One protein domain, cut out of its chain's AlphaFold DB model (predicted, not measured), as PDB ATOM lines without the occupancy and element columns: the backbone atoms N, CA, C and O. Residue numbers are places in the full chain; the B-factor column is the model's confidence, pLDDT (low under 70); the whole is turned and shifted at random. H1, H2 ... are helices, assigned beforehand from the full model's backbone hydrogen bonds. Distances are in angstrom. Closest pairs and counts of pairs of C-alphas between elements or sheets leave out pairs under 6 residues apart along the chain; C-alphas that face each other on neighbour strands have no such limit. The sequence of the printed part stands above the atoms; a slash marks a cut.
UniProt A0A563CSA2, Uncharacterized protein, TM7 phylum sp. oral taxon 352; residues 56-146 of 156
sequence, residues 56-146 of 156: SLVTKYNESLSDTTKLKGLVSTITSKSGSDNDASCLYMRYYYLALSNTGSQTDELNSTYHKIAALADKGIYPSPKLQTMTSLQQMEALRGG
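What this domain is: This is residues 56 to 146 of the 156 residues of an uncharacterized protein of TM7 phylum sp. oral taxon 352 (UniProt A0A563CSA2). The model is a compact, rounded stack of helices, with H3 running through the core, the pair H1 and H2 on one side of it and the pair H4 and H5 on the other. The helices run back and forth, each turning back on the one before, and the long loop of residues 122 to 136 goes from the H4 and H5 side toward H1 and returns past H3. The printed part has 91 residues with five named helices, H1 to H5 in order along the chain, and no named strand; the class is all helix. The radius of gyration of the C-alphas is 12.0 A, and the C-alphas span 30 by 26 by 23 A.

Where its parts are: H1, residues 56 to 64, begins with C-alpha 56 at (-0.141, 7.866, 14.002) and is 12.3 A long from first to last C-alpha. H2, residues 68 to 79, is 16.1 A long. H3, residues 88 to 101, is 19.7 A long and begins with C-alpha 88 at (5.361, 11.295, 27.800). H4, residues 108 to 121, is 19.9 A long. H5, residues 137 to 144, is 10.3 A long and ends with C-alpha 144 at (-6.701, 16.974, 38.610).

How they stand to each other: H1 and H2 form a helical hairpin at a shallow tilt of 25 degrees, opposite ways; H2 touches H1 with residues 70 to 74 alone, and the closest C-alphas, of Ser 64 and Leu 71, are 5.0 A apart. H2 and H3 form a hairpin at a steep tilt of 39 degrees, and touch with the closest C-alphas, of Val 75 and Arg 94, 5.7 A apart. H3 and H4 form a hairpin at a shallow tilt of 31 degrees, with the closest C-alphas, of Leu 98 and Leu 110, 5.9 A apart. H4 and H5 form a hairpin at a shallow tilt of 4 degrees, with the closest C-alphas, of Ala 118 and Leu 137, 7.1 A apart. H3 is close to but not clearly touching H1, with C-alphas of Tyr 61 and Met 93 closest at 7.3 A. H1 and H2 are each apart from H4 and H5. In H1, H2, H3, H4 and H5 every O i to N i+4 pair is within hydrogen-bond range.

The domain as a whole: The two C-alphas farthest apart, of Thr 69 and Lys 123, are 32.6 A apart. The printed part has no cut. The link from H1 to H2 is tight, those from H2 to H3 and from H3 to H4 are short, and the link from H4 to H5, 15 residues, is long. The mean pLDDT of the printed part is 83.7; residues 102 to 106 and 145 to 146 are under 70.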
ATOM      1  N   SER A  56       1.113   8.544  14.358       87.00
ATOM      2  CA  SER A  56      -0.141   7.866  14.002       87.00
ATOM      3  C   SER A  56      -1.102   7.776  15.191       87.00
ATOM      4  O   SER A  56      -2.301   8.004  15.036       87.00
ATOM      5  N   LEU A  57      -0.588   7.475  16.388       88.12
ATOM      6  CA  LEU A  57      -1.402   7.453  17.605       88.12
ATOM      7  C   LEU A  57      -1.793   8.860  18.054       88.12
ATOM      8  O   LEU A  57      -2.912   9.042  18.521       88.12
ATOM      9  N   VAL A  58      -0.926   9.856  17.852       87.25
ATOM     10  CA  VAL A  58      -1.256  11.266  18.111       87.25
ATOM     11  C   VAL A  58      -2.375  11.759  17.189       87.25
ATOM     12  O   VAL A  58      -3.308  12.405  17.659       87.25
ATOM     13  N   THR A  59      -2.355  11.400  15.904       89.88
ATOM     14  CA  THR A  59      -3.454  11.722  14.980       89.88
ATOM     15  C   THR A  59      -4.758  11.064  15.420       89.88
ATOM     16  O   THR A  59      -5.764  11.752  15.563       89.88
ATOM     17  N   LYS A  60      -4.735   9.760  15.737       89.31
ATOM     18  CA  LYS A  60      -5.924   9.053  16.244       89.31
ATOM     19  C   LYS A  60      -6.448   9.650  17.544       89.31
ATOM     20  O   LYS A  60      -7.658   9.682  17.752       89.31
ATOM     21  N   TYR A  61      -5.556  10.110  18.417       89.50
ATOM     22  CA  TYR A  61      -5.931  10.820  19.633       89.50
ATOM     23  C   TYR A  61      -6.698  12.095  19.302       89.50
ATOM     24  O   TYR A  61      -7.817  12.248  19.781       89.50
ATOM     25  N   ASN A  62      -6.143  12.947  18.437       87.19
ATOM     26  CA  ASN A  62      -6.777  14.200  18.029       87.19
ATOM     27  C   ASN A  62      -8.154  13.958  17.380       87.19
ATOM     28  O   ASN A  62      -9.116  14.645  17.706       87.19
ATOM     29  N   GLU A  63      -8.281  12.935  16.532       90.25
ATOM     30  CA  GLU A  63      -9.564  12.521  15.935       90.25
ATOM     31  C   GLU A  63     -10.569  11.983  16.968       90.25
ATOM     32  O   GLU A  63     -11.781  12.072  16.772       90.25
ATOM     33  N   SER A  64     -10.077  11.419  18.074       88.25
ATOM     34  CA  SER A  64     -10.901  10.829  19.135       88.25
ATOM     35  C   SER A  64     -11.337  11.837  20.200       88.25
ATOM     36  O   SER A  64     -12.138  11.484  21.059       88.25
ATOM     37  N   LEU A  65     -10.849  13.082  20.170       85.69
ATOM     38  CA  LEU A  65     -11.164  14.094  21.189       85.69
ATOM     39  C   LEU A  65     -12.658  14.413  21.293       85.69
ATOM     40  O   LEU A  65     -13.144  14.718  22.380       85.69
ATOM     41  N   SER A  66     -13.382  14.307  20.181       85.38
ATOM     42  CA  SER A  66     -14.825  14.555  20.117       85.38
ATOM     43  C   SER A  66     -15.675  13.361  20.574       85.38
ATOM     44  O   SER A  66     -16.895  13.484  20.654       85.38
ATOM     45  N   ASP A  67     -15.067  12.198  20.833       86.31
ATOM     46  CA  ASP A  67     -15.766  10.951  21.154       86.31
ATOM     47  C   ASP A  67     -15.045  10.194  22.278       86.31
ATOM     48  O   ASP A  67     -14.063   9.473  22.071       86.31
ATOM     49  N   THR A  68     -15.585  10.308  23.491       82.38
ATOM     50  CA  THR A  68     -15.023   9.688  24.697       82.38
ATOM     51  C   THR A  68     -14.920   8.160  24.603       82.38
ATOM     52  O   THR A  68     -14.055   7.567  25.250       82.38
ATOM     53  N   THR A  69     -15.745   7.501  23.782       87.44
ATOM     54  CA  THR A  69     -15.685   6.043  23.577       87.44
ATOM     55  C   THR A  69     -14.481   5.669  22.720       87.44
ATOM     56  O   THR A  69     -13.729   4.757  23.075       87.44
ATOM     57  N   LYS A  70     -14.248   6.407  21.628       88.75
ATOM     58  CA  LYS A  70     -13.042   6.241  20.798       88.75
ATOM     59  C   LYS A  70     -11.783   6.564  21.591       88.75
ATOM     60  O   LYS A  70     -10.816   5.805  21.534       88.75
ATOM     61  N   LEU A  71     -11.830   7.622  22.401       87.38
ATOM     62  CA  LEU A  71     -10.730   8.006  23.276       87.38
ATOM     63  C   LEU A  71     -10.411   6.910  24.301       87.38
ATOM     64  O   LEU A  71      -9.249   6.535  24.452       87.38
ATOM     65  N   LYS A  72     -11.431   6.326  24.945       88.56
ATOM     66  CA  LYS A  72     -11.270   5.180  25.854       88.56
ATOM     67  C   LYS A  72     -10.623   3.983  25.153       88.56
ATOM     68  O   LYS A  72      -9.683   3.398  25.686       88.56
ATOM     69  N   GLY A  73     -11.107   3.623  23.962       88.88
ATOM     70  CA  GLY A  73     -10.556   2.513  23.177       88.88
ATOM     71  C   GLY A  73      -9.091   2.738  22.787       88.88
ATOM     72  O   GLY A  73      -8.259   1.831  22.901       88.88
ATOM     73  N   LEU A  74      -8.748   3.968  22.401       90.62
ATOM     74  CA  LEU A  74      -7.378   4.361  22.101       90.62
ATOM     75  C   LEU A  74      -6.479   4.274  23.338       90.62
ATOM     76  O   LEU A  74      -5.420   3.654  23.274       90.62
ATOM     77  N   VAL A  75      -6.902   4.839  24.472       89.75
ATOM     78  CA  VAL A  75      -6.124   4.800  25.719       89.75
ATOM     79  C   VAL A  75      -5.941   3.367  26.209       89.75
ATOM     80  O   VAL A  75      -4.830   2.996  26.573       89.75
ATOM     81  N   SER A  76      -6.964   2.514  26.114       89.25
ATOM     82  CA  SER A  76      -6.824   1.082  26.411       89.25
ATOM     83  C   SER A  76      -5.778   0.403  25.517       89.25
ATOM     84  O   SER A  76      -5.015  -0.440  25.988       89.25
ATOM     85  N   THR A  77      -5.715   0.782  24.237       88.94
ATOM     86  CA  THR A  77      -4.710   0.284  23.280       88.94
ATOM     87  C   THR A  77      -3.304   0.804  23.595       88.94
ATOM     88  O   THR A  77      -2.316   0.128  23.323       88.94
ATOM     89  N   ILE A  78      -3.187   2.010  24.149       88.88
ATOM     90  CA  ILE A  78      -1.911   2.593  24.577       88.88
ATOM     91  C   ILE A  78      -1.408   1.892  25.840       88.88
ATOM     92  O   ILE A  78      -0.255   1.467  25.884       88.88
ATOM     93  N   THR A  79      -2.270   1.713  26.840       86.94
ATOM     94  CA  THR A  79      -1.913   1.081  28.118       86.94
ATOM     95  C   THR A  79      -1.466  -0.371  27.940       86.94
ATOM     96  O   THR A  79      -0.594  -0.832  28.668       86.94
ATOM     97  N   SER A  80      -1.984  -1.090  26.937       87.25
ATOM     98  CA  SER A  80      -1.543  -2.459  26.633       87.25
ATOM     99  C   SER A  80      -0.178  -2.544  25.931       87.25
ATOM    100  O   SER A  80       0.403  -3.629  25.847       87.25
ATOM    101  N   LYS A  81       0.373  -1.430  25.429       86.69
ATOM    102  CA  LYS A  81       1.698  -1.405  24.792       86.69
ATOM    103  C   LYS A  81       2.809  -1.345  25.837       86.69
ATOM    104  O   LYS A  81       2.838  -0.463  26.692       86.69
ATOM    105  N   SER A  82       3.789  -2.238  25.704       84.00
ATOM    106  CA  SER A  82       4.981  -2.251  26.560       84.00
ATOM    107  C   SER A  82       5.763  -0.936  26.459       84.00
ATOM    108  O   SER A  82       6.163  -0.512  25.373       84.00
ATOM    109  N   GLY A  83       6.026  -0.317  27.611       82.12
ATOM    110  CA  GLY A  83       6.779   0.932  27.709       82.12
ATOM    111  C   GLY A  83       5.951   2.205  27.520       82.12
ATOM    112  O   GLY A  83       6.540   3.280  27.551       82.12
ATOM    113  N   SER A  84       4.624   2.111  27.376       84.19
ATOM    114  CA  SER A  84       3.728   3.278  27.324       84.19
ATOM    115  C   SER A  84       3.808   4.151  28.584       84.19
ATOM    116  O   SER A  84       3.725   5.369  28.489       84.19
ATOM    117  N   ASP A  85       4.074   3.552  29.748       85.88
ATOM    118  CA  ASP A  85       4.303   4.259  31.016       85.88
ATOM    119  C   ASP A  85       5.601   5.088  31.065       85.88
ATOM    120  O   ASP A  85       5.804   5.835  32.019       85.88
ATOM    121  N   ASN A  86       6.483   4.956  30.070       86.12
ATOM    122  CA  ASN A  86       7.725   5.727  29.956       86.12
ATOM    123  C   ASN A  86       7.685   6.748  28.805       86.12
ATOM    124  O   ASN A  86       8.656   7.474  28.603       86.12
ATOM    125  N   ASP A  87       6.592   6.791  28.038       87.44
ATOM    126  CA  ASP A  87       6.396   7.715  26.921       87.44
ATOM    127  C   ASP A  87       5.511   8.880  27.385       87.44
ATOM    128  O   ASP A  87       4.358   8.693  27.788       87.44
ATOM    129  N   ALA A  88       6.056  10.097  27.335       87.19
ATOM    130  CA  ALA A  88       5.361  11.295  27.800       87.19
ATOM    131  C   ALA A  88       4.061  11.566  27.021       87.19
ATOM    132  O   ALA A  88       3.081  12.017  27.612       87.19
ATOM    133  N   SER A  89       4.012  11.246  25.724       89.69
ATOM    134  CA  SER A  89       2.805  11.395  24.903       89.69
ATOM    135  C   SER A  89       1.747  10.370  25.295       89.69
ATOM    136  O   SER A  89       0.581  10.725  25.448       89.69
ATOM    137  N   CYS A  90       2.143   9.114  25.519       91.00
ATOM    138  CA  CYS A  90       1.221   8.071  25.977       91.00
ATOM    139  C   CYS A  90       0.620   8.392  27.345       91.00
ATOM    140  O   CYS A  90      -0.597   8.299  27.529       91.00
ATOM    141  N   LEU A  91       1.463   8.808  28.293       91.44
ATOM    142  CA  LEU A  91       1.012   9.229  29.613       91.44
ATOM    143  C   LEU A  91       0.073  10.433  29.521       91.44
ATOM    144  O   LEU A  91      -0.945  10.444  30.206       91.44
ATOM    145  N   TYR A  92       0.362  11.406  28.652       90.56
ATOM    146  CA  TYR A  92      -0.501  12.570  28.457       90.56
ATOM    147  C   TYR A  92      -1.894  12.191  27.939       90.56
ATOM    148  O   TYR A  92      -2.903  12.619  28.499       90.56
ATOM    149  N   MET A  93      -1.969  11.340  26.909       90.56
ATOM    150  CA  MET A  93      -3.250  10.866  26.370       90.56
ATOM    151  C   MET A  93      -4.074  10.133  27.439       90.56
ATOM    152  O   MET A  93      -5.281  10.360  27.551       90.56
ATOM    153  N   ARG A  94      -3.419   9.294  28.258       91.31
ATOM    154  CA  ARG A  94      -4.046   8.607  29.398       91.31
ATOM    155  C   ARG A  94      -4.528   9.599  30.452       91.31
ATOM    156  O   ARG A  94      -5.672   9.499  30.883       91.31
ATOM    157  N   TYR A  95      -3.688  10.558  30.836       90.06
ATOM    158  CA  TYR A  95      -4.024  11.596  31.807       90.06
ATOM    159  C   TYR A  95      -5.275  12.367  31.376       90.06
ATOM    160  O   TYR A  95      -6.212  12.493  32.157       90.06
ATOM    161  N   TYR A  96      -5.323  12.818  30.121       87.75
ATOM    162  CA  TYR A  96      -6.454  13.584  29.607       87.75
ATOM    163  C   TYR A  96      -7.757  12.776  29.642       87.75
ATOM    164  O   TYR A  96      -8.785  13.268  30.099       87.75
ATOM    165  N   TYR A  97      -7.709  11.504  29.231       87.94
ATOM    166  CA  TYR A  97      -8.861  10.611  29.350       87.94
ATOM    167  C   TYR A  97      -9.293  10.403  30.806       87.94
ATOM    168  O   TYR A  97     -10.485  10.476  31.098       87.94
ATOM    169  N   LEU A  98      -8.351  10.173  31.726       87.19
ATOM    170  CA  LEU A  98      -8.656   9.998  33.147       87.19
ATOM    171  C   LEU A  98      -9.256  11.264  33.761       87.19
ATOM    172  O   LEU A  98     -10.181  11.149  34.561       87.19
ATOM    173  N   ALA A  99      -8.774  12.446  33.371       84.06
ATOM    174  CA  ALA A  99      -9.299  13.727  33.828       84.06
ATOM    175  C   ALA A  99     -10.743  13.950  33.343       84.06
ATOM    176  O   ALA A  99     -11.593  14.365  34.127       84.06
ATOM    177  N   LEU A 100     -11.048  13.601  32.087       82.06
ATOM    178  CA  LEU A 100     -12.416  13.640  31.555       82.06
ATOM    179  C   LEU A 100     -13.326  12.587  32.207       82.06
ATOM    180  O   LEU A 100     -14.460  12.877  32.582       82.06
ATOM    181  N   SER A 101     -12.843  11.352  32.351       79.62
ATOM    182  CA  SER A 101     -13.645  10.229  32.846       79.62
ATOM    183  C   SER A 101     -13.914  10.296  34.351       79.62
ATOM    184  O   SER A 101     -14.913   9.740  34.794       79.62
ATOM    185  N   ASN A 102     -13.043  10.941  35.132       69.56
ATOM    186  CA  ASN A 102     -13.156  11.059  36.590       69.56
ATOM    187  C   ASN A 102     -13.445  12.503  37.015       69.56
ATOM    188  O   ASN A 102     -12.912  12.981  38.018       69.56
ATOM    189  N   THR A 103     -14.265  13.217  36.236       60.78
ATOM    190  CA  THR A 103     -14.610  14.618  36.507       60.78
ATOM    191  C   THR A 103     -15.059  14.777  37.968       60.78
ATOM    192  O   THR A 103     -16.088  14.238  38.367       60.78
ATOM    193  N   GLY A 104     -14.277  15.506  38.773       53.03
ATOM    194  CA  GLY A 104     -14.587  15.781  40.181       53.03
ATOM    195  C   GLY A 104     -14.080  14.755  41.203       53.03
ATOM    196  O   GLY A 104     -14.444  14.851  42.371       53.03
ATOM    197  N   SER A 105     -13.243  13.784  40.825       58.81
ATOM    198  CA  SER A 105     -12.620  12.855  41.780       58.81
ATOM    199  C   SER A 105     -11.153  12.594  41.447       58.81
ATOM    200  O   SER A 105     -10.820  12.072  40.384       58.81
ATOM    201  N   GLN A 106     -10.264  12.930  42.385       68.25
ATOM    202  CA  GLN A 106      -8.869  12.497  42.323       68.25
ATOM    203  C   GLN A 106      -8.813  10.984  42.529       68.25
ATOM    204  O   GLN A 106      -9.038  10.497  43.633       68.25
ATOM    205  N   THR A 107      -8.511  10.246  41.466       81.06
ATOM    206  CA  THR A 107      -8.200   8.820  41.561       81.06
ATOM    207  C   THR A 107      -6.696   8.626  41.722       81.06
ATOM    208  O   THR A 107      -5.897   9.420  41.210       81.06
ATOM    209  N   ASP A 108      -6.293   7.540  42.385       85.00
ATOM    210  CA  ASP A 108      -4.879   7.158  42.498       85.00
ATOM    211  C   ASP A 108      -4.216   7.044  41.121       85.00
ATOM    212  O   ASP A 108      -3.059   7.420  40.934       85.00
ATOM    213  N   GLU A 109      -4.974   6.588  40.121       85.31
ATOM    214  CA  GLU A 109      -4.501   6.458  38.747       85.31
ATOM    215  C   GLU A 109      -4.247   7.820  38.081       85.31
ATOM    216  O   GLU A 109      -3.217   8.001  37.424       85.31
ATOM    217  N   LEU A 110      -5.136   8.800  38.276       87.06
ATOM    218  CA  LEU A 110      -4.960  10.160  37.760       87.06
ATOM    219  C   LEU A 110      -3.757  10.848  38.422       87.06
ATOM    220  O   LEU A 110      -2.928  11.447  37.733       87.06
ATOM    221  N   ASN A 111      -3.629  10.706  39.746       88.06
ATOM    222  CA  ASN A 111      -2.510  11.243  40.520       88.06
ATOM    223  C   ASN A 111      -1.176  10.613  40.101       88.06
ATOM    224  O   ASN A 111      -0.223  11.330  39.791       88.06
ATOM    225  N   SER A 112      -1.119   9.284  40.019       90.31
ATOM    226  CA  SER A 112       0.069   8.550  39.575       90.31
ATOM    227  C   SER A 112       0.483   8.945  38.154       90.31
ATOM    228  O   SER A 112       1.659   9.216  37.900       90.31
ATOM    229  N   THR A 113      -0.478   9.062  37.232       89.75
ATOM    230  CA  THR A 113      -0.203   9.461  35.842       89.75
ATOM    231  C   THR A 113       0.344  10.889  35.768       89.75
ATOM    232  O   THR A 113       1.337  11.121  35.081       89.75
ATOM    233  N   TYR A 114      -0.231  11.834  36.520       89.88
ATOM    234  CA  TYR A 114       0.287  13.202  36.615       89.88
ATOM    235  C   TYR A 114       1.741  13.239  37.111       89.88
ATOM    236  O   TYR A 114       2.595  13.857  36.477       89.88
ATOM    237  N   HIS A 115       2.049  12.540  38.210       90.56
ATOM    238  CA  HIS A 115       3.397  12.552  38.784       90.56
ATOM    239  C   HIS A 115       4.442  11.921  37.857       90.56
ATOM    240  O   HIS A 115       5.571  12.406  37.798       90.56
ATOM    241  N   LYS A 116       4.073  10.895  37.081       91.12
ATOM    242  CA  LYS A 116       4.948  10.347  36.033       91.12
ATOM    243  C   LYS A 116       5.255  11.382  34.948       91.12
ATOM    244  O   LYS A 116       6.409  11.506  34.549       91.12
ATOM    245  N   ILE A 117       4.254  12.143  34.500       88.50
ATOM    246  CA  ILE A 117       4.446  13.200  33.493       88.50
ATOM    247  C   ILE A 117       5.347  14.307  34.045       88.50
ATOM    248  O   ILE A 117       6.290  14.705  33.366       88.50
ATOM    249  N   ALA A 118       5.118  14.752  35.283       87.94
ATOM    250  CA  ALA A 118       5.971  15.739  35.944       87.94
ATOM    251  C   ALA A 118       7.432  15.254  36.041       87.94
ATOM    252  O   ALA A 118       8.346  15.962  35.629       87.94
ATOM    253  N   ALA A 119       7.652  14.005  36.461       88.12
ATOM    254  CA  ALA A 119       8.991  13.423  36.564       88.12
ATOM    255  C   ALA A 119       9.706  13.262  35.207       88.12
ATOM    256  O   ALA A 119      10.938  13.269  35.156       88.12
ATOM    257  N   LEU A 120       8.965  13.080  34.108       85.06
ATOM    258  CA  LEU A 120       9.524  13.094  32.751       85.06
ATOM    259  C   LEU A 120       9.858  14.520  32.300       85.06
ATOM    260  O   LEU A 120      10.939  14.744  31.754       85.06
ATOM    261  N   ALA A 121       8.989  15.487  32.597       83.31
ATOM    262  CA  ALA A 121       9.217  16.895  32.292       83.31
ATOM    263  C   ALA A 121      10.447  17.457  33.030       83.31
ATOM    264  O   ALA A 121      11.245  18.166  32.417       83.31
ATOM    265  N   ASP A 122      10.670  17.068  34.291       84.69
ATOM    266  CA  ASP A 122      11.871  17.418  35.071       84.69
ATOM    267  C   ASP A 122      13.172  16.893  34.437       84.69
ATOM    268  O   ASP A 122      14.258  17.428  34.669       84.69
ATOM    269  N   LYS A 123      13.067  15.840  33.617       83.00
ATOM    270  CA  LYS A 123      14.170  15.251  32.842       83.00
ATOM    271  C   LYS A 123      14.273  15.819  31.422       83.00
ATOM    272  O   LYS A 123      15.095  15.340  30.648       83.00
ATOM    273  N   GLY A 124      13.444  16.798  31.062       78.56
ATOM    274  CA  GLY A 124      13.392  17.370  29.715       78.56
ATOM    275  C   GLY A 124      12.690  16.486  28.677       78.56
ATOM    276  O   GLY A 124      12.853  16.703  27.478       78.56
ATOM    277  N   ILE A 125      11.933  15.474  29.111       82.38
ATOM    278  CA  ILE A 125      11.167  14.587  28.232       82.38
ATOM    279  C   ILE A 125       9.722  15.079  28.205       82.38
ATOM    280  O   ILE A 125       8.996  14.964  29.192       82.38
ATOM    281  N   TYR A 126       9.302  15.610  27.059       83.06
ATOM    282  CA  TYR A 126       7.991  16.234  26.893       83.06
ATOM    283  C   TYR A 126       7.081  15.430  25.954       83.06
ATOM    284  O   TYR A 126       7.583  14.725  25.071       83.06
ATOM    285  N   PRO A 127       5.747  15.527  26.118       84.62
ATOM    286  CA  PRO A 127       4.798  14.973  25.160       84.62
ATOM    287  C   PRO A 127       4.954  15.610  23.774       84.62
ATOM    288  O   PRO A 127       5.462  16.725  23.631       84.62
ATOM    289  N   SER A 128       4.471  14.914  22.746       82.19
ATOM    290  CA  SER A 128       4.471  15.421  21.376       82.19
ATOM    291  C   SER A 128       3.709  16.750  21.283       82.19
ATOM    292  O   SER A 128       2.541  16.809  21.673       82.19
ATOM    293  N   PRO A 129       4.294  17.800  20.678       78.44
ATOM    294  CA  PRO A 129       3.621  19.086  20.499       78.44
ATOM    295  C   PRO A 129       2.430  19.020  19.531       78.44
ATOM    296  O   PRO A 129       1.678  19.980  19.416       78.44
ATOM    297  N   LYS A 130       2.242  17.894  18.828       83.81
ATOM    298  CA  LYS A 130       1.114  17.663  17.914       83.81
ATOM    299  C   LYS A 130      -0.182  17.262  18.637       83.81
ATOM    300  O   LYS A 130      -1.218  17.121  17.988       83.81
ATOM    301  N   LEU A 131      -0.134  17.045  19.951       80.94
ATOM    302  CA  LEU A 131      -1.309  16.802  20.787       80.94
ATOM    303  C   LEU A 131      -2.129  18.100  20.915       80.94
ATOM    304  O   LEU A 131      -1.657  19.078  21.489       80.94
ATOM    305  N   GLN A 132      -3.363  18.120  20.400       81.81
ATOM    306  CA  GLN A 132      -4.179  19.349  20.332       81.81
ATOM    307  C   GLN A 132      -4.632  19.889  21.691       81.81
ATOM    308  O   GLN A 132      -4.963  21.062  21.822       81.81
ATOM    309  N   THR A 133      -4.652  19.037  22.707       79.69
ATOM    310  CA  THR A 133      -5.114  19.372  24.055       79.69
ATOM    311  C   THR A 133      -3.966  19.713  24.987       79.69
ATOM    312  O   THR A 133      -4.198  19.740  26.186       79.69
ATOM    313  N   MET A 134      -2.737  19.898  24.487       76.12
ATOM    314  CA  MET A 134      -1.553  20.181  25.306       76.12
ATOM    315  C   MET A 134      -1.792  21.350  26.259       76.12
ATOM    316  O   MET A 134      -2.188  22.440  25.854       76.12
ATOM    317  N   THR A 135      -1.510  21.105  27.531       77.31
ATOM    318  CA  THR A 135      -1.661  22.067  28.620       77.31
ATOM    319  C   THR A 135      -0.392  22.111  29.463       77.31
ATOM    320  O   THR A 135       0.455  21.217  29.386       77.31
ATOM    321  N   SER A 136      -0.228  23.166  30.264       77.88
ATOM    322  CA  SER A 136       0.885  23.231  31.214       77.88
ATOM    323  C   SER A 136       0.686  22.250  32.374       77.88
ATOM    324  O   SER A 136      -0.441  21.880  32.709       77.88
ATOM    325  N   LEU A 137       1.772  21.893  33.069       80.50
ATOM    326  CA  LEU A 137       1.679  21.094  34.298       80.50
ATOM    327  C   LEU A 137       0.768  21.746  35.352       80.50
ATOM    328  O   LEU A 137       0.103  21.028  36.093       80.50
ATOM    329  N   GLN A 138       0.681  23.083  35.396       77.69
ATOM    330  CA  GLN A 138      -0.237  23.774  36.312       77.69
ATOM    331  C   GLN A 138      -1.704  23.582  35.913       77.69
ATOM    332  O   GLN A 138      -2.567  23.412  36.768       77.69
ATOM    333  N   GLN A 139      -2.004  23.594  34.613       78.06
ATOM    334  CA  GLN A 139      -3.355  23.335  34.110       78.06
ATOM    335  C   GLN A 139      -3.760  21.877  34.343       78.06
ATOM    336  O   GLN A 139      -4.880  21.614  34.772       78.06
ATOM    337  N   MET A 140      -2.833  20.936  34.155       79.94
ATOM    338  CA  MET A 140      -3.045  19.538  34.531       79.94
ATOM    339  C   MET A 140      -3.273  19.389  36.044       79.94
ATOM    340  O   MET A 140      -4.130  18.634  36.498       79.94
ATOM    341  N   GLU A 141      -2.539  20.125  36.868       80.88
ATOM    342  CA  GLU A 141      -2.768  20.108  38.307       80.88
ATOM    343  C   GLU A 141      -4.156  20.650  38.680       80.88
ATOM    344  O   GLU A 141      -4.850  20.033  39.488       80.88
ATOM    345  N   ALA A 142      -4.605  21.733  38.040       77.56
ATOM    346  CA  ALA A 142      -5.940  22.297  38.237       77.56
ATOM    347  C   ALA A 142      -7.065  21.340  37.798       77.56
ATOM    348  O   ALA A 142      -8.033  21.149  38.536       77.56
ATOM    349  N   LEU A 143      -6.918  20.696  36.632       76.56
ATOM    350  CA  LEU A 143      -7.855  19.683  36.125       76.56
ATOM    351  C   LEU A 143      -7.939  18.473  37.065       76.56
ATOM    352  O   LEU A 143      -9.021  17.955  37.331       76.56
ATOM    353  N   ARG A 144      -6.797  18.054  37.620       76.25
ATOM    354  CA  ARG A 144      -6.701  16.974  38.610       76.25
ATOM    355  C   ARG A 144      -7.332  17.351  39.947       76.25
ATOM    356  O   ARG A 144      -8.000  16.524  40.557       76.25
ATOM    357  N   GLY A 145      -7.151  18.594  40.393       68.44
ATOM    358  CA  GLY A 145      -7.706  19.127  41.638       68.44
ATOM    359  C   GLY A 145      -9.232  19.274  41.651       68.44
ATOM    360  O   GLY A 145      -9.777  19.725  42.652       68.44
ATOM    361  N   GLY A 146      -9.926  18.905  40.568       61.00
ATOM    362  CA  GLY A 146     -11.382  18.995  40.481       61.00
ATOM    363  C   GLY A 146     -11.895  20.424  40.316       61.00
ATOM    364  O   GLY A 146     -13.076  20.670  40.563       61.00
TER     365      GLY A 146